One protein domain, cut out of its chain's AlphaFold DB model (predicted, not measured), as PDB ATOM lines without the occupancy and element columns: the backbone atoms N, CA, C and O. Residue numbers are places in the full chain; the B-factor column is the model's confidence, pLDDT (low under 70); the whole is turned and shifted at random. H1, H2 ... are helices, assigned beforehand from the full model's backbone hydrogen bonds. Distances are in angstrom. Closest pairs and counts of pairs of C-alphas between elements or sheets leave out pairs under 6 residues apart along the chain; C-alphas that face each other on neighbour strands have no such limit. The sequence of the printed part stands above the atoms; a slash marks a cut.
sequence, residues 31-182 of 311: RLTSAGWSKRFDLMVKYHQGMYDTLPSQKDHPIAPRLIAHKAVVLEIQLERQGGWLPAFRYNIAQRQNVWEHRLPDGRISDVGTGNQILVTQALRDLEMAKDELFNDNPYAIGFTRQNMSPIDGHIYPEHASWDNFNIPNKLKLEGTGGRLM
ATOM      1  N   ARG A  31       1.932  28.225   3.364       90.50
ATOM      2  CA  ARG A  31       1.209  28.417   4.632       90.50
ATOM      3  C   ARG A  31       1.969  27.909   5.859       90.50
ATOM      4  O   ARG A  31       1.444  27.971   6.966       90.50
ATOM      5  N   LEU A  32       3.145  27.305   5.683       93.00
ATOM      6  CA  LEU A  32       3.822  26.605   6.770       93.00
ATOM      7  C   LEU A  32       4.579  27.550   7.694       93.00
ATOM      8  O   LEU A  32       5.479  28.266   7.255       93.00
ATOM      9  N   THR A  33       4.254  27.462   8.980       95.50
ATOM     10  CA  THR A  33       5.111  27.937  10.070       95.50
ATOM     11  C   THR A  33       6.387  27.102  10.155       95.50
ATOM     12  O   THR A  33       6.419  25.970   9.650       95.50
ATOM     13  N   SER A  34       7.420  27.612  10.826       95.94
ATOM     14  CA  SER A  34       8.676  26.868  11.042       95.94
ATOM     15  C   SER A  34       8.425  25.499  11.699       95.94
ATOM     16  O   SER A  34       8.862  24.458  11.194       95.94
ATOM     17  N   ALA A  35       7.599  25.457  12.751       95.44
ATOM     18  CA  ALA A  35       7.228  24.213  13.429       95.44
ATOM     19  C   ALA A  35       6.448  23.249  12.513       95.44
ATOM     20  O   ALA A  35       6.732  22.046  12.464       95.44
ATOM     21  N   GLY A  36       5.483  23.775  11.749       94.50
ATOM     22  CA  GLY A  36       4.694  22.988  10.803       94.50
ATOM     23  C   GLY A  36       5.547  22.405   9.675       94.50
ATOM     24  O   GLY A  36       5.360  21.246   9.288       94.50
ATOM     25  N   TRP A  37       6.507  23.180   9.170       95.75
ATOM     26  CA  TRP A  37       7.486  22.715   8.195       95.75
ATOM     27  C   TRP A  37       8.381  21.622   8.773       95.75
ATOM     28  O   TRP A  37       8.489  20.570   8.145       95.75
ATOM     29  N   SER A  38       8.954  21.824   9.963       96.25
ATOM     30  CA  SER A  38       9.892  20.875  10.578       96.25
ATOM     31  C   SER A  38       9.258  19.491  10.740       96.25
ATOM     32  O   SER A  38       9.798  18.501  10.244       96.25
ATOM     33  N   LYS A  39       8.032  19.431  11.284       96.06
ATOM     34  CA  LYS A  39       7.269  18.179  11.426       96.06
ATOM     35  C   LYS A  39       7.015  17.491  10.079       96.06
ATOM     36  O   LYS A  39       7.174  16.277   9.959       96.06
ATOM     37  N   ARG A  40       6.613  18.249   9.050       94.38
ATOM     38  CA  ARG A  40       6.384  17.699   7.700       94.38
ATOM     39  C   ARG A  40       7.682  17.223   7.051       94.38
ATOM     40  O   ARG A  40       7.664  16.237   6.316       94.38
ATOM     41  N   PHE A  41       8.789  17.912   7.305       95.56
ATOM     42  CA  PHE A  41      10.097  17.536   6.791       95.56
ATOM     43  C   PHE A  41      10.574  16.220   7.418       95.56
ATOM     44  O   PHE A  41      11.005  15.332   6.689       95.56
ATOM     45  N   ASP A  42      10.401  16.038   8.728       96.75
ATOM     46  CA  ASP A  42      10.762  14.786   9.411       96.75
ATOM     47  C   ASP A  42       9.961  13.591   8.900       96.75
ATOM     48  O   ASP A  42      10.511  12.511   8.684       96.75
ATOM     49  N   LEU A  43       8.665  13.788   8.642       96.00
ATOM     50  CA  LEU A  43       7.833  12.760   8.014       96.00
ATOM     51  C   LEU A  43       8.324  12.409   6.604       96.00
ATOM     52  O   LEU A  43       8.365  11.235   6.248       96.00
ATOM     53  N   MET A  44       8.736  13.407   5.819       94.00
ATOM     54  CA  MET A  44       9.306  13.188   4.489       94.00
ATOM     55  C   MET A  44      10.621  12.398   4.555       94.00
ATOM     56  O   MET A  44      10.801  11.471   3.769       94.00
ATOM     57  N   VAL A  45      11.516  12.722   5.493       95.94
ATOM     58  CA  VAL A  45      12.771  11.977   5.704       95.94
ATOM     59  C   VAL A  45      12.475  10.524   6.067       95.94
ATOM     60  O   VAL A  45      12.978   9.626   5.396       95.94
ATOM     61  N   LYS A  46      11.602  10.285   7.058       96.75
ATOM     62  CA  LYS A  46      11.198   8.928   7.468       96.75
ATOM     63  C   LYS A  46      10.614   8.126   6.307       96.75
ATOM     64  O   LYS A  46      10.947   6.958   6.135       96.75
ATOM     65  N   TYR A  47       9.764   8.759   5.499       94.69
ATOM     66  CA  TYR A  47       9.167   8.126   4.329       94.69
ATOM     67  C   TYR A  47      10.224   7.719   3.294       94.69
ATOM     68  O   TYR A  47      10.228   6.575   2.847       94.69
ATOM     69  N   HIS A  48      11.155   8.615   2.947       92.56
ATOM     70  CA  HIS A  48      12.224   8.283   2.003       92.56
ATOM     71  C   HIS A  48      13.162   7.199   2.531       92.56
ATOM     72  O   HIS A  48      13.505   6.285   1.786       92.56
ATOM     73  N   GLN A  49      13.502   7.259   3.817       94.62
ATOM     74  CA  GLN A  49      14.349   6.264   4.461       94.62
ATOM     75  C   GLN A  49      13.709   4.867   4.446       94.62
ATOM     76  O   GLN A  49      14.386   3.887   4.157       94.62
ATOM     77  N   GLY A  50      12.408   4.767   4.740       93.69
ATOM     78  CA  GLY A  50      11.705   3.480   4.780       93.69
ATOM     79  C   GLY A  50      11.356   2.914   3.401       93.69
ATOM     80  O   GLY A  50      11.437   1.703   3.201       93.69
ATOM     81  N   MET A  51      10.973   3.776   2.453       90.69
ATOM     82  CA  MET A  51      10.403   3.340   1.170       90.69
ATOM     83  C   MET A  51      11.373   3.387  -0.011       90.69
ATOM     84  O   MET A  51      11.248   2.570  -0.917       90.69
ATOM     85  N   TYR A  52      12.291   4.359  -0.053       85.62
ATOM     86  CA  TYR A  52      13.136   4.595  -1.232       85.62
ATOM     87  C   TYR A  52      14.576   4.160  -1.020       85.62
ATOM     88  O   TYR A  52      15.140   3.523  -1.904       85.62
ATOM     89  N   ASP A  53      15.156   4.455   0.140       90.75
ATOM     90  CA  ASP A  53      16.553   4.105   0.424       90.75
ATOM     91  C   ASP A  53      16.760   2.581   0.550       90.75
ATOM     92  O   ASP A  53      17.885   2.093   0.478       90.75
ATOM     93  N   THR A  54      15.673   1.816   0.680       90.25
ATOM     94  CA  THR A  54      15.660   0.347   0.683       90.25
ATOM     95  C   THR A  54      15.649  -0.268  -0.721       90.25
ATOM     96  O   THR A  54      15.888  -1.469  -0.861       90.25
ATOM     97  N   LEU A  55      15.400   0.521  -1.774       87.56
ATOM     98  CA  LEU A  55      15.342   0.024  -3.147       87.56
ATOM     99  C   LEU A  55      16.751  -0.281  -3.686       87.56
ATOM    100  O   LEU A  55      17.649   0.554  -3.545       87.56
ATOM    101  N   PRO A  56      16.956  -1.407  -4.403       89.00
ATOM    102  CA  PRO A  56      18.259  -1.743  -4.984       89.00
ATOM    103  C   PRO A  56      18.838  -0.641  -5.879       89.00
ATOM    104  O   PRO A  56      20.038  -0.401  -5.863       89.00
ATOM    105  N   SER A  57      17.982   0.082  -6.609       83.56
ATOM    106  CA  SER A  57      18.377   1.176  -7.507       83.56
ATOM    107  C   SER A  57      18.781   2.475  -6.800       83.56
ATOM    108  O   SER A  57      19.234   3.408  -7.462       83.56
ATOM    109  N   GLN A  58      18.574   2.585  -5.485       81.69
ATOM    110  CA  GLN A  58      18.887   3.779  -4.688       81.69
ATOM    111  C   GLN A  58      19.904   3.506  -3.574       81.69
ATOM    112  O   GLN A  58      20.366   4.451  -2.939       81.69
ATOM    113  N   LYS A  59      20.292   2.243  -3.367       84.88
ATOM    114  CA  LYS A  59      21.166   1.815  -2.270       84.88
ATOM    115  C   LYS A  59      22.525   2.525  -2.259       84.88
ATOM    116  O   LYS A  59      23.020   2.864  -1.189       84.88
ATOM    117  N   ASP A  60      23.088   2.804  -3.434       86.94
ATOM    118  CA  ASP A  60      24.384   3.487  -3.566       86.94
ATOM    119  C   ASP A  60      24.284   5.008  -3.354       86.94
ATOM    120  O   ASP A  60      25.282   5.686  -3.101       86.94
ATOM    121  N   HIS A  61      23.075   5.567  -3.457       86.06
ATOM    122  CA  HIS A  61      22.824   7.006  -3.402       86.06
ATOM    123  C   HIS A  61      21.567   7.346  -2.580       86.06
ATOM    124  O   HIS A  61      20.653   8.005  -3.100       86.06
ATOM    125  N   PRO A  62      21.513   6.964  -1.289       90.38
ATOM    126  CA  PRO A  62      20.341   7.188  -0.451       90.38
ATOM    127  C   PRO A  62      20.022   8.683  -0.346       90.38
ATOM    128  O   PRO A  62      20.908   9.552  -0.349       90.38
ATOM    129  N   ILE A  63      18.737   9.017  -0.299       89.62
ATOM    130  CA  ILE A  63      18.279  10.406  -0.287       89.62
ATOM    131  C   ILE A  63      18.008  10.916   1.128       89.62
ATOM    132  O   ILE A  63      18.196  12.110   1.373       89.62
ATOM    133  N   ALA A  64      17.622  10.057   2.078       94.00
ATOM    134  CA  ALA A  64      17.294  10.514   3.428       94.00
ATOM    135  C   ALA A  64      18.474  11.208   4.140       94.00
ATOM    136  O   ALA A  64      18.250  12.297   4.675       94.00
ATOM    137  N   PRO A  65      19.728  10.705   4.086       94.38
ATOM    138  CA  PRO A  65      20.870  11.400   4.690       94.38
ATOM    139  C   PRO A  65      21.091  12.802   4.107       94.38
ATOM    140  O   PRO A  65      21.367  13.754   4.834       94.38
ATOM    141  N   ARG A  66      20.887  12.958   2.793       93.31
ATOM    142  CA  ARG A  66      21.015  14.251   2.107       93.31
ATOM    143  C   ARG A  66      19.894  15.215   2.493       93.31
ATOM    144  O   ARG A  66      20.135  16.407   2.654       93.31
ATOM    145  N   LEU A  67      18.674  14.713   2.694       95.06
ATOM    146  CA  LEU A  67      17.563  15.520   3.204       95.06
ATOM    147  C   LEU A  67      17.807  15.984   4.646       95.06
ATOM    148  O   LEU A  67      17.453  17.114   4.973       95.06
ATOM    149  N   ILE A  68      18.426  15.154   5.492       96.69
ATOM    150  CA  ILE A  68      18.825  15.545   6.853       96.69
ATOM    151  C   ILE A  68      19.856  16.680   6.798       96.69
ATOM    152  O   ILE A  68      19.667  17.694   7.469       96.69
ATOM    153  N   ALA A  69      20.880  16.557   5.947       96.12
ATOM    154  CA  ALA A  69      21.859  17.622   5.729       96.12
ATOM    155  C   ALA A  69      21.194  18.920   5.234       96.12
ATOM    156  O   ALA A  69      21.425  19.987   5.795       96.12
ATOM    157  N   HIS A  70      20.271  18.828   4.271       96.31
ATOM    158  CA  HIS A  70      19.491  19.984   3.812       96.31
ATOM    159  C   HIS A  70      18.686  20.630   4.945       96.31
ATOM    160  O   HIS A  70      18.642  21.855   5.047       96.31
ATOM    161  N   LYS A  71      18.056  19.831   5.817       97.06
ATOM    162  CA  LYS A  71      17.329  20.359   6.980       97.06
ATOM    163  C   LYS A  71      18.262  21.165   7.889       97.06
ATOM    164  O   LYS A  71      17.857  22.233   8.339       97.06
ATOM    165  N   ALA A  72      19.483  20.681   8.124       97.06
ATOM    166  CA  ALA A  72      20.480  21.392   8.921       97.06
ATOM    167  C   ALA A  72      20.838  22.751   8.299       97.06
ATOM    168  O   ALA A  72      20.756  23.756   8.995       97.06
ATOM    169  N   VAL A  73      21.086  22.803   6.985       96.62
ATOM    170  CA  VAL A  73      21.352  24.065   6.263       96.62
ATOM    171  C   VAL A  73      20.189  25.053   6.403       96.62
ATOM    172  O   VAL A  73      20.391  26.240   6.639       96.62
ATOM    173  N   VAL A  74      18.943  24.586   6.281       97.06
ATOM    174  CA  VAL A  74      17.765  25.457   6.439       97.06
ATOM    175  C   VAL A  74      17.688  26.040   7.854       97.06
ATOM    176  O   VAL A  74      17.389  27.221   8.012       97.06
ATOM    177  N   LEU A  75      17.955  25.228   8.879       96.62
ATOM    178  CA  LEU A  75      17.944  25.678  10.272       96.62
ATOM    179  C   LEU A  75      19.109  26.625  10.587       96.62
ATOM    180  O   LEU A  75      18.925  27.568  11.351       96.62
ATOM    181  N   GLU A  76      20.269  26.417   9.971       96.75
ATOM    182  CA  GLU A  76      21.416  27.321  10.066       96.75
ATOM    183  C   GLU A  76      21.080  28.702   9.492       96.75
ATOM    184  O   GLU A  76      21.232  29.702  10.187       96.75
ATOM    185  N   ILE A  77      20.482  28.765   8.295       95.69
ATOM    186  CA  ILE A  77      20.016  30.034   7.704       95.69
ATOM    187  C   ILE A  77      19.008  30.735   8.626       95.69
ATOM    188  O   ILE A  77      19.039  31.958   8.765       95.69
ATOM    189  N   GLN A  78      18.098  29.979   9.252       95.44
ATOM    190  CA  GLN A  78      17.142  30.544  10.205       95.44
ATOM    191  C   GLN A  78      17.867  31.138  11.422       95.44
ATOM    192  O   GLN A  78      17.536  32.242  11.857       95.44
ATOM    193  N   LEU A  79      18.861  30.427  11.960       95.25
ATOM    194  CA  LEU A  79      19.649  30.864  13.110       95.25
ATOM    195  C   LEU A  79      20.464  32.128  12.796       95.25
ATOM    196  O   LEU A  79      20.395  33.098  13.551       95.25
ATOM    197  N   GLU A  80      21.158  32.159  11.656       94.56
ATOM    198  CA  GLU A  80      21.925  33.322  11.179       94.56
ATOM    199  C   GLU A  80      21.057  34.578  11.016       94.56
ATOM    200  O   GLU A  80      21.540  35.707  11.119       94.56
ATOM    201  N   ARG A  81      19.757  34.394  10.770       93.12
ATOM    202  CA  ARG A  81      18.777  35.471  10.599       93.12
ATOM    203  C   ARG A  81      17.972  35.738  11.862       93.12
ATOM    204  O   ARG A  81      16.806  36.103  11.773       93.12
ATOM    205  N   GLN A  82      18.601  35.576  13.027       91.50
ATOM    206  CA  GLN A  82      18.008  35.881  14.337       91.50
ATOM    207  C   GLN A  82      16.698  35.112  14.590       91.50
ATOM    208  O   GLN A  82      15.788  35.597  15.256       91.50
ATOM    209  N   GLY A  83      16.584  33.904  14.031       90.88
ATOM    210  CA  GLY A  83      15.377  33.083  14.109       90.88
ATOM    211  C   GLY A  83      14.353  33.340  13.000       90.88
ATOM    212  O   GLY A  83      13.344  32.631  12.959       90.88
ATOM    213  N   GLY A  84      14.607  34.286  12.089       92.62
ATOM    214  CA  GLY A  84      13.724  34.640  10.979       92.62
ATOM    215  C   GLY A  84      13.459  33.464  10.039       92.62
ATOM    216  O   GLY A  84      14.348  32.983   9.333       92.62
ATOM    217  N   TRP A  85      12.209  32.999  10.011       95.06
ATOM    218  CA  TRP A  85      11.834  31.784   9.286       95.06
ATOM    219  C   TRP A  85      11.771  31.954   7.760       95.06
ATOM    220  O   TRP A  85      12.176  31.064   7.010       95.06
ATOM    221  N   LEU A  86      11.272  33.087   7.267       94.44
ATOM    222  CA  LEU A  86      11.027  33.277   5.836       94.44
ATOM    223  C   LEU A  86      12.248  33.138   4.906       94.44
ATOM    224  O   LEU A  86      12.083  32.492   3.866       94.44
ATOM    225  N   PRO A  87      13.452  33.669   5.204       94.56
ATOM    226  CA  PRO A  87      14.603  33.472   4.320       94.56
ATOM    227  C   PRO A  87      14.995  31.990   4.217       94.56
ATOM    228  O   PRO A  87      15.181  31.470   3.114       94.56
ATOM    229  N   ALA A  88      15.019  31.279   5.347       96.00
ATOM    230  CA  ALA A  88      15.264  29.840   5.399       96.00
ATOM    231  C   ALA A  88      14.200  29.052   4.615       96.00
ATOM    232  O   ALA A  88      14.506  28.131   3.850       96.00
ATOM    233  N   PHE A  89      12.936  29.451   4.748       95.38
ATOM    234  CA  PHE A  89      11.824  28.811   4.066       95.38
ATOM    235  C   PHE A  89      11.856  29.001   2.542       95.38
ATOM    236  O   PHE A  89      11.668  28.028   1.801       95.38
ATOM    237  N   ARG A  90      12.134  30.226   2.069       93.75
ATOM    238  CA  ARG A  90      12.291  30.543   0.638       93.75
ATOM    239  C   ARG A  90      13.453  29.751   0.031       93.75
ATOM    240  O   ARG A  90      13.257  29.096  -0.994       93.75
ATOM    241  N   TYR A  91      14.600  29.705   0.716       95.25
ATOM    242  CA  TYR A  91      15.727  28.848   0.332       95.25
ATOM    243  C   TYR A  91      15.310  27.374   0.221       95.25
ATOM    244  O   TYR A  91      15.551  26.731  -0.803       95.25
ATOM    245  N   ASN A  92      14.623  26.838   1.236       95.19
ATOM    246  CA  ASN A  92      14.161  25.451   1.234       95.19
ATOM    247  C   ASN A  92      13.264  25.129   0.028       95.19
ATOM    248  O   ASN A  92      13.408  24.052  -0.556       95.19
ATOM    249  N   ILE A  93      12.324  26.010  -0.336       91.38
ATOM    250  CA  ILE A  93      11.470  25.768  -1.508       91.38
ATOM    251  C   ILE A  93      12.319  25.768  -2.782       91.38
ATOM    252  O   ILE A  93      12.226  24.806  -3.545       91.38
ATOM    253  N   ALA A  94      13.160  26.786  -2.982       90.44
ATOM    254  CA  ALA A  94      13.976  26.928  -4.186       90.44
ATOM    255  C   ALA A  94      14.938  25.743  -4.377       90.44
ATOM    256  O   ALA A  94      14.975  25.129  -5.444       90.44
ATOM    257  N   GLN A  95      15.666  25.361  -3.324       91.50
ATOM    258  CA  GLN A  95      16.619  24.252  -3.365       91.50
ATOM    259  C   GLN A  95      15.916  22.923  -3.657       91.50
ATOM    260  O   GLN A  95      16.339  22.164  -4.529       91.50
ATOM    261  N   ARG A  96      14.788  22.652  -2.989       89.69
ATOM    262  CA  ARG A  96      14.009  21.440  -3.269       89.69
ATOM    263  C   ARG A  96      13.476  21.440  -4.693       89.69
ATOM    264  O   ARG A  96      13.531  20.408  -5.351       89.69
ATOM    265  N   GLN A  97      12.952  22.563  -5.167       85.56
ATOM    266  CA  GLN A  97      12.439  22.657  -6.526       85.56
ATOM    267  C   GLN A  97      13.538  22.344  -7.546       85.56
ATOM    268  O   GLN A  97      13.343  21.475  -8.394       85.56
ATOM    269  N   ASN A  98      14.726  22.931  -7.379       83.88
ATOM    270  CA  ASN A  98      15.875  22.641  -8.232       83.88
ATOM    271  C   ASN A  98      16.217  21.144  -8.262       83.88
ATOM    272  O   ASN A  98      16.370  20.584  -9.345       83.88
ATOM    273  N   VAL A  99      16.254  20.487  -7.101       84.81
ATOM    274  CA  VAL A  99      16.578  19.054  -6.966       84.81
ATOM    275  C   VAL A  99      15.536  18.135  -7.610       84.81
ATOM    276  O   VAL A  99      15.879  17.103  -8.194       84.81
ATOM    277  N   TRP A 100      14.250  18.459  -7.468       82.31
ATOM    278  CA  TRP A 100      13.167  17.585  -7.926       82.31
ATOM    279  C   TRP A 100      12.813  17.791  -9.399       82.31
ATOM    280  O   TRP A 100      12.397  16.833 -10.061       82.31
ATOM    281  N   GLU A 101      12.989  19.005  -9.916       80.00
ATOM    282  CA  GLU A 101      12.701  19.337 -11.313       80.00
ATOM    283  C   GLU A 101      13.864  18.988 -12.242       80.00
ATOM    284  O   GLU A 101      13.628  18.496 -13.348       80.00
ATOM    285  N   HIS A 102      15.106  19.163 -11.785       74.62
ATOM    286  CA  HIS A 102      16.286  18.922 -12.606       74.62
ATOM    287  C   HIS A 102      16.908  17.560 -12.294       74.62
ATOM    288  O   HIS A 102      17.087  17.156 -11.143       74.62
ATOM    289  N   ARG A 103      17.236  16.830 -13.358       76.56
ATOM    290  CA  ARG A 103      18.080  15.637 -13.298       76.56
ATOM    291  C   ARG A 103      19.453  15.993 -13.837       76.56
ATOM    292  O   ARG A 103      19.573  16.836 -14.727       76.56
ATOM    293  N   LEU A 104      20.472  15.355 -13.280       77.25
ATOM    294  CA  LEU A 104      21.814  15.397 -13.840       77.25
ATOM    295  C   LEU A 104      21.822  14.694 -15.217       77.25
ATOM    296  O   LEU A 104      20.896  13.932 -15.514       77.25
ATOM    297  N   PRO A 105      22.826  14.944 -16.079       77.56
ATOM    298  CA  PRO A 105      22.904  14.324 -17.408       77.56
ATOM    299  C   PRO A 105      22.901  12.788 -17.389       77.56
ATOM    300  O   PRO A 105      22.471  12.160 -18.349       77.56
ATOM    301  N   ASP A 106      23.343  12.193 -16.283       76.81
ATOM    302  CA  ASP A 106      23.331  10.754 -16.008       76.81
ATOM    303  C   ASP A 106      21.973  10.235 -15.485       76.81
ATOM    304  O   ASP A 106      21.841   9.066 -15.126       76.81
ATOM    305  N   GLY A 107      20.955  11.098 -15.406       74.12
ATOM    306  CA  GLY A 107      19.625  10.780 -14.888       74.12
ATOM    307  C   GLY A 107      19.519  10.768 -13.360       74.12
ATOM    308  O   GLY A 107      18.418  10.560 -12.835       74.12
ATOM    309  N   ARG A 108      20.610  11.023 -12.623       74.81
ATOM    310  CA  ARG A 108      20.601  11.044 -11.153       74.81
ATOM    311  C   ARG A 108      19.919  12.299 -10.607       74.81
ATOM    312  O   ARG A 108      19.761  13.322 -11.278       74.81
ATOM    313  N   ILE A 109      19.475  12.205  -9.355       78.38
ATOM    314  CA  ILE A 109      18.913  13.339  -8.616       78.38
ATOM    315  C   ILE A 109      20.068  14.240  -8.177       78.38
ATOM    316  O   ILE A 109      21.041  13.735  -7.615       78.38
ATOM    317  N   SER A 110      19.942  15.551  -8.405       80.00
ATOM    318  CA  SER A 110      20.906  16.532  -7.888       80.00
ATOM    319  C   SER A 110      21.087  16.371  -6.379       80.00
ATOM    320  O   SER A 110      20.149  16.013  -5.663       80.00
ATOM    321  N   ASP A 111      22.283  16.670  -5.879       82.06
ATOM    322  CA  ASP A 111      22.487  16.710  -4.440       82.06
ATOM    323  C   ASP A 111      21.643  17.823  -3.800       82.06
ATOM    324  O   ASP A 111      21.640  18.965  -4.259       82.06
ATOM    325  N   VAL A 112      20.898  17.451  -2.760       85.94
ATOM    326  CA  VAL A 112      20.066  18.354  -1.958       85.94
ATOM    327  C   VAL A 112      20.780  18.789  -0.685       85.94
ATOM    328  O   VAL A 112      20.440  19.838  -0.152       85.94
ATOM    329  N   GLY A 113      21.760  18.009  -0.214       82.75
ATOM    330  CA  GLY A 113      22.424  18.236   1.068       82.75
ATOM    331  C   GLY A 113      23.407  19.403   1.055       82.75
ATOM    332  O   GLY A 113      23.603  20.036   2.088       82.75
ATOM    333  N   THR A 114      23.996  19.717  -0.102       86.12
ATOM    334  CA  THR A 114      24.941  20.831  -0.232       86.12
ATOM    335  C   THR A 114      24.229  22.187  -0.179       86.12
ATOM    336  O   THR A 114      23.307  22.456  -0.953       86.12
ATOM    337  N   GLY A 115      24.696  23.062   0.716       86.19
ATOM    338  CA  GLY A 115      24.223  24.440   0.834       86.19
ATOM    339  C   GLY A 115      24.528  25.269  -0.415       86.19
ATOM    340  O   GLY A 115      25.677  25.371  -0.838       86.19
ATOM    341  N   ASN A 116      23.502  25.880  -1.014       90.19
ATOM    342  CA  ASN A 116      23.665  26.723  -2.200       90.19
ATOM    343  C   ASN A 116      23.602  28.215  -1.843       90.19
ATOM    344  O   ASN A 116      22.520  28.803  -1.768       90.19
ATOM    345  N   GLN A 117      24.769  28.847  -1.700       92.75
ATOM    346  CA  GLN A 117      24.879  30.246  -1.275       92.75
ATOM    347  C   GLN A 117      24.210  31.247  -2.230       92.75
ATOM    348  O   GLN A 117      23.751  32.312  -1.803       92.75
ATOM    349  N   ILE A 118      24.103  30.909  -3.519       92.62
ATOM    350  CA  ILE A 118      23.406  31.747  -4.503       92.62
ATOM    351  C   ILE A 118      21.911  31.789  -4.169       92.62
ATOM    352  O   ILE A 118      21.313  32.865  -4.160       92.62
ATOM    353  N   LEU A 119      21.317  30.640  -3.831       92.81
ATOM    354  CA  LEU A 119      19.911  30.573  -3.424       92.81
ATOM    355  C   LEU A 119      19.672  31.237  -2.069       92.81
ATOM    356  O   LEU A 119      18.631  31.864  -1.894       92.81
ATOM    357  N   VAL A 120      20.626  31.148  -1.136       94.06
ATOM    358  CA  VAL A 120      20.546  31.878   0.142       94.06
ATOM    359  C   VAL A 120      20.509  33.383  -0.115       94.06
ATOM    360  O   VAL A 120      19.604  34.073   0.348       94.06
ATOM    361  N   THR A 121      21.440  33.890  -0.926       94.06
ATOM    362  CA  THR A 121      21.496  35.313  -1.294       94.06
ATOM    363  C   THR A 121      20.207  35.767  -1.978       94.06
ATOM    364  O   THR A 121      19.697  36.849  -1.687       94.06
ATOM    365  N   GLN A 122      19.651  34.940  -2.866       92.00
ATOM    366  CA  GLN A 122      18.387  35.243  -3.534       92.00
ATOM    367  C   GLN A 122      17.214  35.283  -2.547       92.00
ATOM    368  O   GLN A 122      16.439  36.235  -2.574       92.00
ATOM    369  N   ALA A 123      17.114  34.305  -1.645       92.94
ATOM    370  CA  ALA A 123      16.058  34.256  -0.638       92.94
ATOM    371  C   ALA A 123      16.054  35.499   0.269       92.94
ATOM    372  O   ALA A 123      14.986  35.973   0.657       92.94
ATOM    373  N   LEU A 124      17.234  36.051   0.568       93.19
ATOM    374  CA  LEU A 124      17.378  37.290   1.335       93.19
ATOM    375  C   LEU A 124      16.924  38.524   0.550       93.19
ATOM    376  O   LEU A 124      16.205  39.354   1.096       93.19
ATOM    377  N   ARG A 125      17.277  38.624  -0.736       92.19
ATOM    378  CA  ARG A 125      16.780  39.713  -1.599       92.19
ATOM    379  C   ARG A 125      15.261  39.674  -1.731       92.19
ATOM    380  O   ARG A 125      14.613  40.714  -1.687       92.19
ATOM    381  N   ASP A 126      14.688  38.481  -1.872       87.38
ATOM    382  CA  ASP A 126      13.236  38.308  -1.963       87.38
ATOM    383  C   ASP A 126      12.536  38.720  -0.658       87.38
ATOM    384  O   ASP A 126      11.453  39.307  -0.697       87.38
ATOM    385  N   LEU A 127      13.161  38.455   0.495       90.31
ATOM    386  CA  LEU A 127      12.675  38.896   1.805       90.31
ATOM    387  C   LEU A 127      12.637  40.428   1.915       90.31
ATOM    388  O   LEU A 127      11.624  40.986   2.344       90.31
ATOM    389  N   GLU A 128      13.723  41.089   1.506       90.12
ATOM    390  CA  GLU A 128      13.863  42.550   1.525       90.12
ATOM    391  C   GLU A 128      12.824  43.213   0.610       90.12
ATOM    392  O   GLU A 128      12.091  44.109   1.032       90.12
ATOM    393  N   MET A 129      12.671  42.708  -0.621       88.25
ATOM    394  CA  MET A 129      11.672  43.216  -1.567       88.25
ATOM    395  C   MET A 129      10.234  43.070  -1.044       88.25
ATOM    396  O   MET A 129       9.410  43.957  -1.265       88.25
ATOM    397  N   ALA A 130       9.931  41.979  -0.333       87.25
ATOM    398  CA  ALA A 130       8.607  41.725   0.239       87.25
ATOM    399  C   ALA A 130       8.352  42.453   1.578       87.25
ATOM    400  O   ALA A 130       7.217  42.442   2.079       87.25
ATOM    401  N   LYS A 131       9.379  43.094   2.163       89.75
ATOM    402  CA  LYS A 131       9.339  43.715   3.504       89.75
ATOM    403  C   LYS A 131       8.818  42.749   4.567       89.75
ATOM    404  O   LYS A 131       7.952  43.077   5.380       89.75
ATOM    405  N   ASP A 132       9.306  41.523   4.478       89.62
ATOM    406  CA  ASP A 132       8.899  40.392   5.305       89.62
ATOM    407  C   ASP A 132       9.878  40.152   6.477       89.62
ATOM    408  O   ASP A 132       9.677  39.256   7.292       89.62
ATOM    409  N   GLU A 133      10.935  40.962   6.573       88.06
ATOM    410  CA  GLU A 133      12.005  40.870   7.578       88.06
ATOM    411  C   GLU A 133      11.540  41.080   9.026       88.06
ATOM    412  O   GLU A 133      12.204  40.644   9.958       88.06
ATOM    413  N   LEU A 134      10.383  41.718   9.215       90.00
ATOM    414  CA  LEU A 134       9.837  42.061  10.531       90.00
ATOM    415  C   LEU A 134       9.146  40.879  11.230       90.00
ATOM    416  O   LEU A 134       8.700  41.017  12.370       90.00
ATOM    417  N   PHE A 135       8.998  39.737  10.554       91.50
ATOM    418  CA  PHE A 135       8.252  38.593  11.068       91.50
ATOM    419  C   PHE A 135       9.185  37.444  11.458       91.50
ATOM    420  O   PHE A 135       9.940  36.923  10.639       91.50
ATOM    421  N   ASN A 136       9.068  36.994  12.710       92.25
ATOM    422  CA  ASN A 136       9.838  35.855  13.222       92.25
ATOM    423  C   ASN A 136       9.406  34.528  12.567       92.25
ATOM    424  O   ASN A 136      10.238  33.674  12.269       92.25
ATOM    425  N   ASP A 137       8.103  34.364  12.322       94.94
ATOM    426  CA  ASP A 137       7.514  33.202  11.644       94.94
ATOM    427  C   ASP A 137       6.787  33.636  10.359       94.94
ATOM    428  O   ASP A 137       6.757  34.812  10.007       94.94
ATOM    429  N   ASN A 138       6.207  32.685   9.634       94.38
ATOM    430  CA  ASN A 138       5.563  32.919   8.351       94.38
ATOM    431  C   ASN A 138       4.268  33.754   8.503       94.38
ATOM    432  O   ASN A 138       3.257  33.214   8.960       94.38
ATOM    433  N   PRO A 139       4.229  35.020   8.043       94.69
ATOM    434  CA  PRO A 139       3.054  35.878   8.162       94.69
ATOM    435  C   PRO A 139       1.902  35.435   7.246       94.69
ATOM    436  O   PRO A 139       0.768  35.867   7.440       94.69
ATOM    437  N   TYR A 140       2.165  34.565   6.264       94.00
ATOM    438  CA  TYR A 140       1.174  34.026   5.327       94.00
ATOM    439  C   TYR A 140       0.486  32.753   5.849       94.00
ATOM    440  O   TYR A 140      -0.451  32.242   5.218       94.00
ATOM    441  N   ALA A 141       0.936  32.218   6.990       93.00
ATOM    442  CA  ALA A 141       0.293  31.088   7.645       93.00
ATOM    443  C   ALA A 141      -1.155  31.420   8.053       93.00
ATOM    444  O   ALA A 141      -1.536  32.578   8.224       93.00
ATOM    445  N   ILE A 142      -1.993  30.389   8.171       90.19
ATOM    446  CA  ILE A 142      -3.396  30.561   8.571       90.19
ATOM    447  C   ILE A 142      -3.435  31.128   9.996       90.19
ATOM    448  O   ILE A 142      -2.774  30.592  10.883       90.19
ATOM    449  N   GLY A 143      -4.201  32.200  10.199       90.56
ATOM    450  CA  GLY A 143      -4.300  32.923  11.469       90.56
ATOM    451  C   GLY A 143      -3.269  34.042  11.662       90.56
ATOM    452  O   GLY A 143      -3.285  34.681  12.709       90.56
ATOM    453  N   PHE A 144      -2.389  34.297  10.686       92.94
ATOM    454  CA  PHE A 144      -1.353  35.335  10.775       92.94
ATOM    455  C   PHE A 144      -1.707  36.601   9.976       92.94
ATOM    456  O   PHE A 144      -2.663  36.642   9.198       92.94
ATOM    457  N   THR A 145      -0.914  37.657  10.171       93.00
ATOM    458  CA  THR A 145      -1.161  39.031   9.692       93.00
ATOM    459  C   THR A 145      -1.336  39.162   8.180       93.00
ATOM    460  O   THR A 145      -2.087  40.023   7.726       93.00
ATOM    461  N   ARG A 146      -0.675  38.315   7.387       93.38
ATOM    462  CA  ARG A 146      -0.732  38.312   5.917       93.38
ATOM    463  C   ARG A 146      -1.418  37.059   5.372       93.38
ATOM    464  O   ARG A 146      -1.215  36.708   4.213       93.38
ATOM    465  N   GLN A 147      -2.283  36.398   6.151       92.56
ATOM    466  CA  GLN A 147      -2.964  35.172   5.708       92.56
ATOM    467  C   GLN A 147      -3.762  35.340   4.402       92.56
ATOM    468  O   GLN A 147      -3.916  34.381   3.648       92.56
ATOM    469  N   ASN A 148      -4.247  36.545   4.106       90.62
ATOM    470  CA  ASN A 148      -5.026  36.828   2.901       90.62
ATOM    471  C   ASN A 148      -4.179  37.436   1.775       90.62
ATOM    472  O   ASN A 148      -4.713  37.758   0.723       90.62
ATOM    473  N   MET A 149      -2.870  37.587   1.966       91.69
ATOM    474  CA  MET A 149      -1.947  38.074   0.947       91.69
ATOM    475  C   MET A 149      -1.208  36.892   0.323       91.69
ATOM    476  O   MET A 149      -0.770  35.985   1.029       91.69
ATOM    477  N   SER A 150      -1.051  36.894  -0.994       89.00
ATOM    478  CA  SER A 150      -0.229  35.895  -1.671       89.00
ATOM    479  C   SER A 150       1.261  36.249  -1.523       89.00
ATOM    480  O   SER A 150       1.659  37.362  -1.869       89.00
ATOM    481  N   PRO A 151       2.118  35.316  -1.062       87.25
ATOM    482  CA  PRO A 151       3.558  35.555  -0.911       87.25
ATOM    483  C   PRO A 151       4.321  35.612  -2.240       87.25
ATOM    484  O   PRO A 151       5.533  35.834  -2.246       87.25
ATOM    485  N   ILE A 152       3.628  35.335  -3.348       83.25
ATOM    486  CA  ILE A 152       4.199  35.224  -4.690       83.25
ATOM    487  C   ILE A 152       4.102  36.560  -5.430       83.25
ATOM    488  O   ILE A 152       5.079  36.998  -6.026       83.25
ATOM    489  N   ASP A 153       2.930  37.191  -5.401       83.31
ATOM    490  CA  ASP A 153       2.614  38.408  -6.160       83.31
ATOM    491  C   ASP A 153       2.171  39.582  -5.272       83.31
ATOM    492  O   ASP A 153       1.991  40.692  -5.768       83.31
ATOM    493  N   GLY A 154       1.996  39.362  -3.965       87.25
ATOM    494  CA  GLY A 154       1.528  40.375  -3.023       87.25
ATOM    495  C   GLY A 154       0.035  40.699  -3.133       87.25
ATOM    496  O   GLY A 154      -0.433  41.605  -2.441       87.25
ATOM    497  N   HIS A 155      -0.734  39.987  -3.965       88.75
ATOM    498  CA  HIS A 155      -2.161  40.263  -4.128       88.75
ATOM    499  C   HIS A 155      -2.928  39.937  -2.838       88.75
ATOM    500  O   HIS A 155      -2.733  38.877  -2.239       88.75
ATOM    501  N   ILE A 156      -3.826  40.835  -2.419       91.00
ATOM    502  CA  ILE A 156      -4.674  40.660  -1.234       91.00
ATOM    503  C   ILE A 156      -6.029  40.101  -1.663       91.00
ATOM    504  O   ILE A 156      -6.718  40.664  -2.511       91.00
ATOM    505  N   TYR A 157      -6.416  38.983  -1.069       86.94
ATOM    506  CA  TYR A 157      -7.659  38.280  -1.332       86.94
ATOM    507  C   TYR A 157      -8.708  38.624  -0.263       86.94
ATOM    508  O   TYR A 157      -8.354  38.920   0.880       86.94
ATOM    509  N   PRO A 158     -10.007  38.597  -0.608       88.25
ATOM    510  CA  PRO A 158     -11.081  38.725   0.376       88.25
ATOM    511  C   PRO A 158     -10.975  37.669   1.483       88.25
ATOM    512  O   PRO A 158     -10.507  36.566   1.235       88.25
ATOM    513  N   GLU A 159     -11.493  37.960   2.678       80.81
ATOM    514  CA  GLU A 159     -11.422  37.061   3.848       80.81
ATOM    515  C   GLU A 159     -12.001  35.657   3.593       80.81
ATOM    516  O   GLU A 159     -11.533  34.664   4.144       80.81
ATOM    517  N   HIS A 160     -12.997  35.556   2.713       80.38
ATOM    518  CA  HIS A 160     -13.629  34.288   2.343       80.38
ATOM    519  C   HIS A 160     -12.982  33.607   1.124       80.38
ATOM    520  O   HIS A 160     -13.481  32.583   0.654       80.38
ATOM    521  N   ALA A 161     -11.890  34.163   0.593       79.12
ATOM    522  CA  ALA A 161     -11.162  33.637  -0.551       79.12
ATOM    523  C   ALA A 161      -9.729  33.270  -0.143       79.12
ATOM    524  O   ALA A 161      -8.973  34.097   0.354       79.12
ATOM    525  N   SER A 162      -9.329  32.022  -0.401       78.38
ATOM    526  CA  SER A 162      -7.941  31.606  -0.199       78.38
ATOM    527  C   SER A 162      -7.154  31.701  -1.498       78.38
ATOM    528  O   SER A 162      -7.565  31.147  -2.519       78.38
ATOM    529  N   TRP A 163      -5.969  32.305  -1.428       84.00
ATOM    530  CA  TRP A 163      -4.983  32.255  -2.507       84.00
ATOM    531  C   TRP A 163      -4.438  30.836  -2.762       84.00
ATOM    532  O   TRP A 163      -3.844  30.591  -3.809       84.00
ATOM    533  N   ASP A 164      -4.697  29.873  -1.865       76.62
ATOM    534  CA  ASP A 164      -4.330  28.459  -2.045       76.62
ATOM    535  C   ASP A 164      -5.107  27.774  -3.184       76.62
ATOM    536  O   ASP A 164      -4.601  26.829  -3.788       76.62
ATOM    537  N   ASN A 165      -6.334  28.231  -3.466       66.31
ATOM    538  CA  ASN A 165      -7.257  27.576  -4.404       66.31
ATOM    539  C   ASN A 165      -7.101  28.048  -5.851       66.31
ATOM    540  O   ASN A 165      -7.728  27.495  -6.756       66.31
ATOM    541  N   PHE A 166      -6.296  29.080  -6.088       57.53
ATOM    542  CA  PHE A 166      -6.080  29.549  -7.442       57.53
ATOM    543  C   PHE A 166      -5.081  28.619  -8.121       57.53
ATOM    544  O   PHE A 166      -4.031  28.292  -7.562       57.53
ATOM    545  N   ASN A 167      -5.406  28.204  -9.348       53.06
ATOM    546  CA  ASN A 167      -4.473  27.596 -10.295       53.06
ATOM    547  C   ASN A 167      -3.389  28.624 -10.653       53.06
ATOM    548  O   ASN A 167      -3.311  29.075 -11.793       53.06
ATOM    549  N   ILE A 168      -2.580  29.039  -9.675       53.72
ATOM    550  CA  ILE A 168      -1.410  29.872  -9.888       53.72
ATOM    551  C   ILE A 168      -0.532  29.051 -10.833       53.72
ATOM    552  O   ILE A 168      -0.074  27.969 -10.430       53.72
ATOM    553  N   PRO A 169      -0.337  29.503 -12.088       49.53
ATOM    554  CA  PRO A 169       0.469  28.782 -13.056       49.53
ATOM    555  C   PRO A 169       1.817  28.453 -12.417       49.53
ATOM    556  O   PRO A 169       2.387  29.300 -11.730       49.53
ATOM    557  N   ASN A 170       2.361  27.253 -12.646       50.66
ATOM    558  CA  ASN A 170       3.669  26.860 -12.091       50.66
ATOM    559  C   ASN A 170       4.765  27.914 -12.361       50.66
ATOM    560  O   ASN A 170       5.686  28.069 -11.565       50.66
ATOM    561  N   LYS A 171       4.605  28.703 -13.433       43.25
ATOM    562  CA  LYS A 171       5.439  29.858 -13.776       43.25
ATOM    563  C   LYS A 171       5.474  30.948 -12.691       43.25
ATOM    564  O   LYS A 171       6.555  31.425 -12.378       43.25
ATOM    565  N   LEU A 172       4.341  31.289 -12.072       50.06
ATOM    566  CA  LEU A 172       4.278  32.252 -10.961       50.06
ATOM    567  C   LEU A 172       4.876  31.668  -9.672       50.06
ATOM    568  O   LEU A 172       5.564  32.371  -8.941       50.06
ATOM    569  N   LYS A 173       4.707  30.360  -9.420       51.19
ATOM    570  CA  LYS A 173       5.353  29.683  -8.278       51.19
ATOM    571  C   LYS A 173       6.880  29.738  -8.372       51.19
ATOM    572  O   LYS A 173       7.528  29.976  -7.357       51.19
ATOM    573  N   LEU A 174       7.419  29.566  -9.583       50.31
ATOM    574  CA  LEU A 174       8.847  29.684  -9.894       50.31
ATOM    575  C   LEU A 174       9.346  31.131  -9.742       50.31
ATOM    576  O   LEU A 174      10.454  31.368  -9.269       50.31
ATOM    577  N   GLU A 175       8.523  32.105 -10.121       50.94
ATOM    578  CA  GLU A 175       8.877  33.521 -10.068       50.94
ATOM    579  C   GLU A 175       8.929  34.068  -8.632       50.94
ATOM    580  O   GLU A 175       9.854  34.808  -8.308       50.94
ATOM    581  N   GLY A 176       8.016  33.632  -7.753       50.44
ATOM    582  CA  GLY A 176       7.971  34.038  -6.338       50.44
ATOM    583  C   GLY A 176       8.971  33.335  -5.405       50.44
ATOM    584  O   GLY A 176       9.068  33.694  -4.232       50.44
ATOM    585  N   THR A 177       9.705  32.329  -5.895       51.31
ATOM    586  CA  THR A 177      10.759  31.604  -5.147       51.31
ATOM    587  C   THR A 177      12.175  31.847  -5.662       51.31
ATOM    588  O   THR A 177      13.096  31.115  -5.304       51.31
ATOM    589  N   GLY A 178      12.380  32.853  -6.514       47.69
ATOM    590  CA  GLY A 178      13.719  33.159  -7.021       47.69
ATOM    591  C   GLY A 178      14.196  32.220  -8.139       47.69
ATOM    592  O   GLY A 178      15.368  32.243  -8.510       47.69
ATOM    593  N   GLY A 179      13.298  31.455  -8.769       43.75
ATOM    594  CA  GLY A 179      13.590  30.650  -9.961       43.75
ATOM    595  C   GLY A 179      13.910  31.463 -11.226       43.75
ATOM    596  O   GLY A 179      14.118  30.887 -12.293       43.75
ATOM    597  N   ARG A 180      14.002  32.799 -11.127       48.28
ATOM    598  CA  ARG A 180      14.372  33.702 -12.231       48.28
ATOM    599  C   ARG A 180      15.776  33.453 -12.800       48.28
ATOM    600  O   ARG A 180      16.049  33.912 -13.903       48.28
ATOM    601  N   LEU A 181      16.660  32.734 -12.101       41.22
ATOM    602  CA  LEU A 181      18.064  32.619 -12.517       41.22
ATOM    603  C   LEU A 181      18.434  31.320 -13.246       41.22
ATOM    604  O   LEU A 181      19.278  31.370 -14.134       41.22
ATOM    605  N   MET A 182      17.804  30.172 -12.989       40.59
ATOM    606  CA  MET A 182      18.234  28.926 -13.658       40.59
ATOM    607  C   MET A 182      17.800  28.831 -15.133       40.59
ATOM    608  O   MET A 182      18.444  28.131 -15.915       40.59
TER     609      MET A 182
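This is residues 31 to 182 of the 311 residues of an uncharacterized protein of Melampsora larici-populina (strain 98AG31 / pathotype 3-4-7) (UniProt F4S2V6). H1, H2 and H3 fold back and forth as two helical hairpins, and H4 crosses H3, the helix nearest the middle. A long loop, residues 131 to 169, leads to short H5 near H3. The 152 printed residues, with five named helices in order and no named strand, are all helix by class, though named elements hold 72; the whole is compact, with radius of gyration of the C-alphas 16.3 A and spans of 50 by 34 by 29 A.

H1, residues 34 to 51, touches H2, residues 64 to 80, with residues 41 to 49 alone, opposite ways at a shallow tilt of 14 degrees; the closest C-alphas, Val 45 and Ala 64, are 5.3 A apart. H2, with residues 74 to 78 alone, touches H3, residues 85 to 101, opposite ways at a shallow 29 degrees; closest C-alphas Val 74 and Ala 88, 5.2 A. H3 touches H4, residues 117 to 130, at a steep 52 degrees; closest C-alphas Pro 87 and Ala 123, 5.2 A. H5, residues 170 to 175, is near H3. In all five helices every O i to N i+4 pair is within hydrogen-bond range.

H1 begins at C-alpha 34 (8.676, 26.868, 11.042) and spans 25.6 A; H2 24.5 A, H3 24.1 A, H4 20.0 A. H5 ends at C-alpha 175 (8.877, 33.521, -10.068).

The printed part has no cut. H2 to H3 is a tight link, the others long. Residues 165 to 182 are under pLDDT 70.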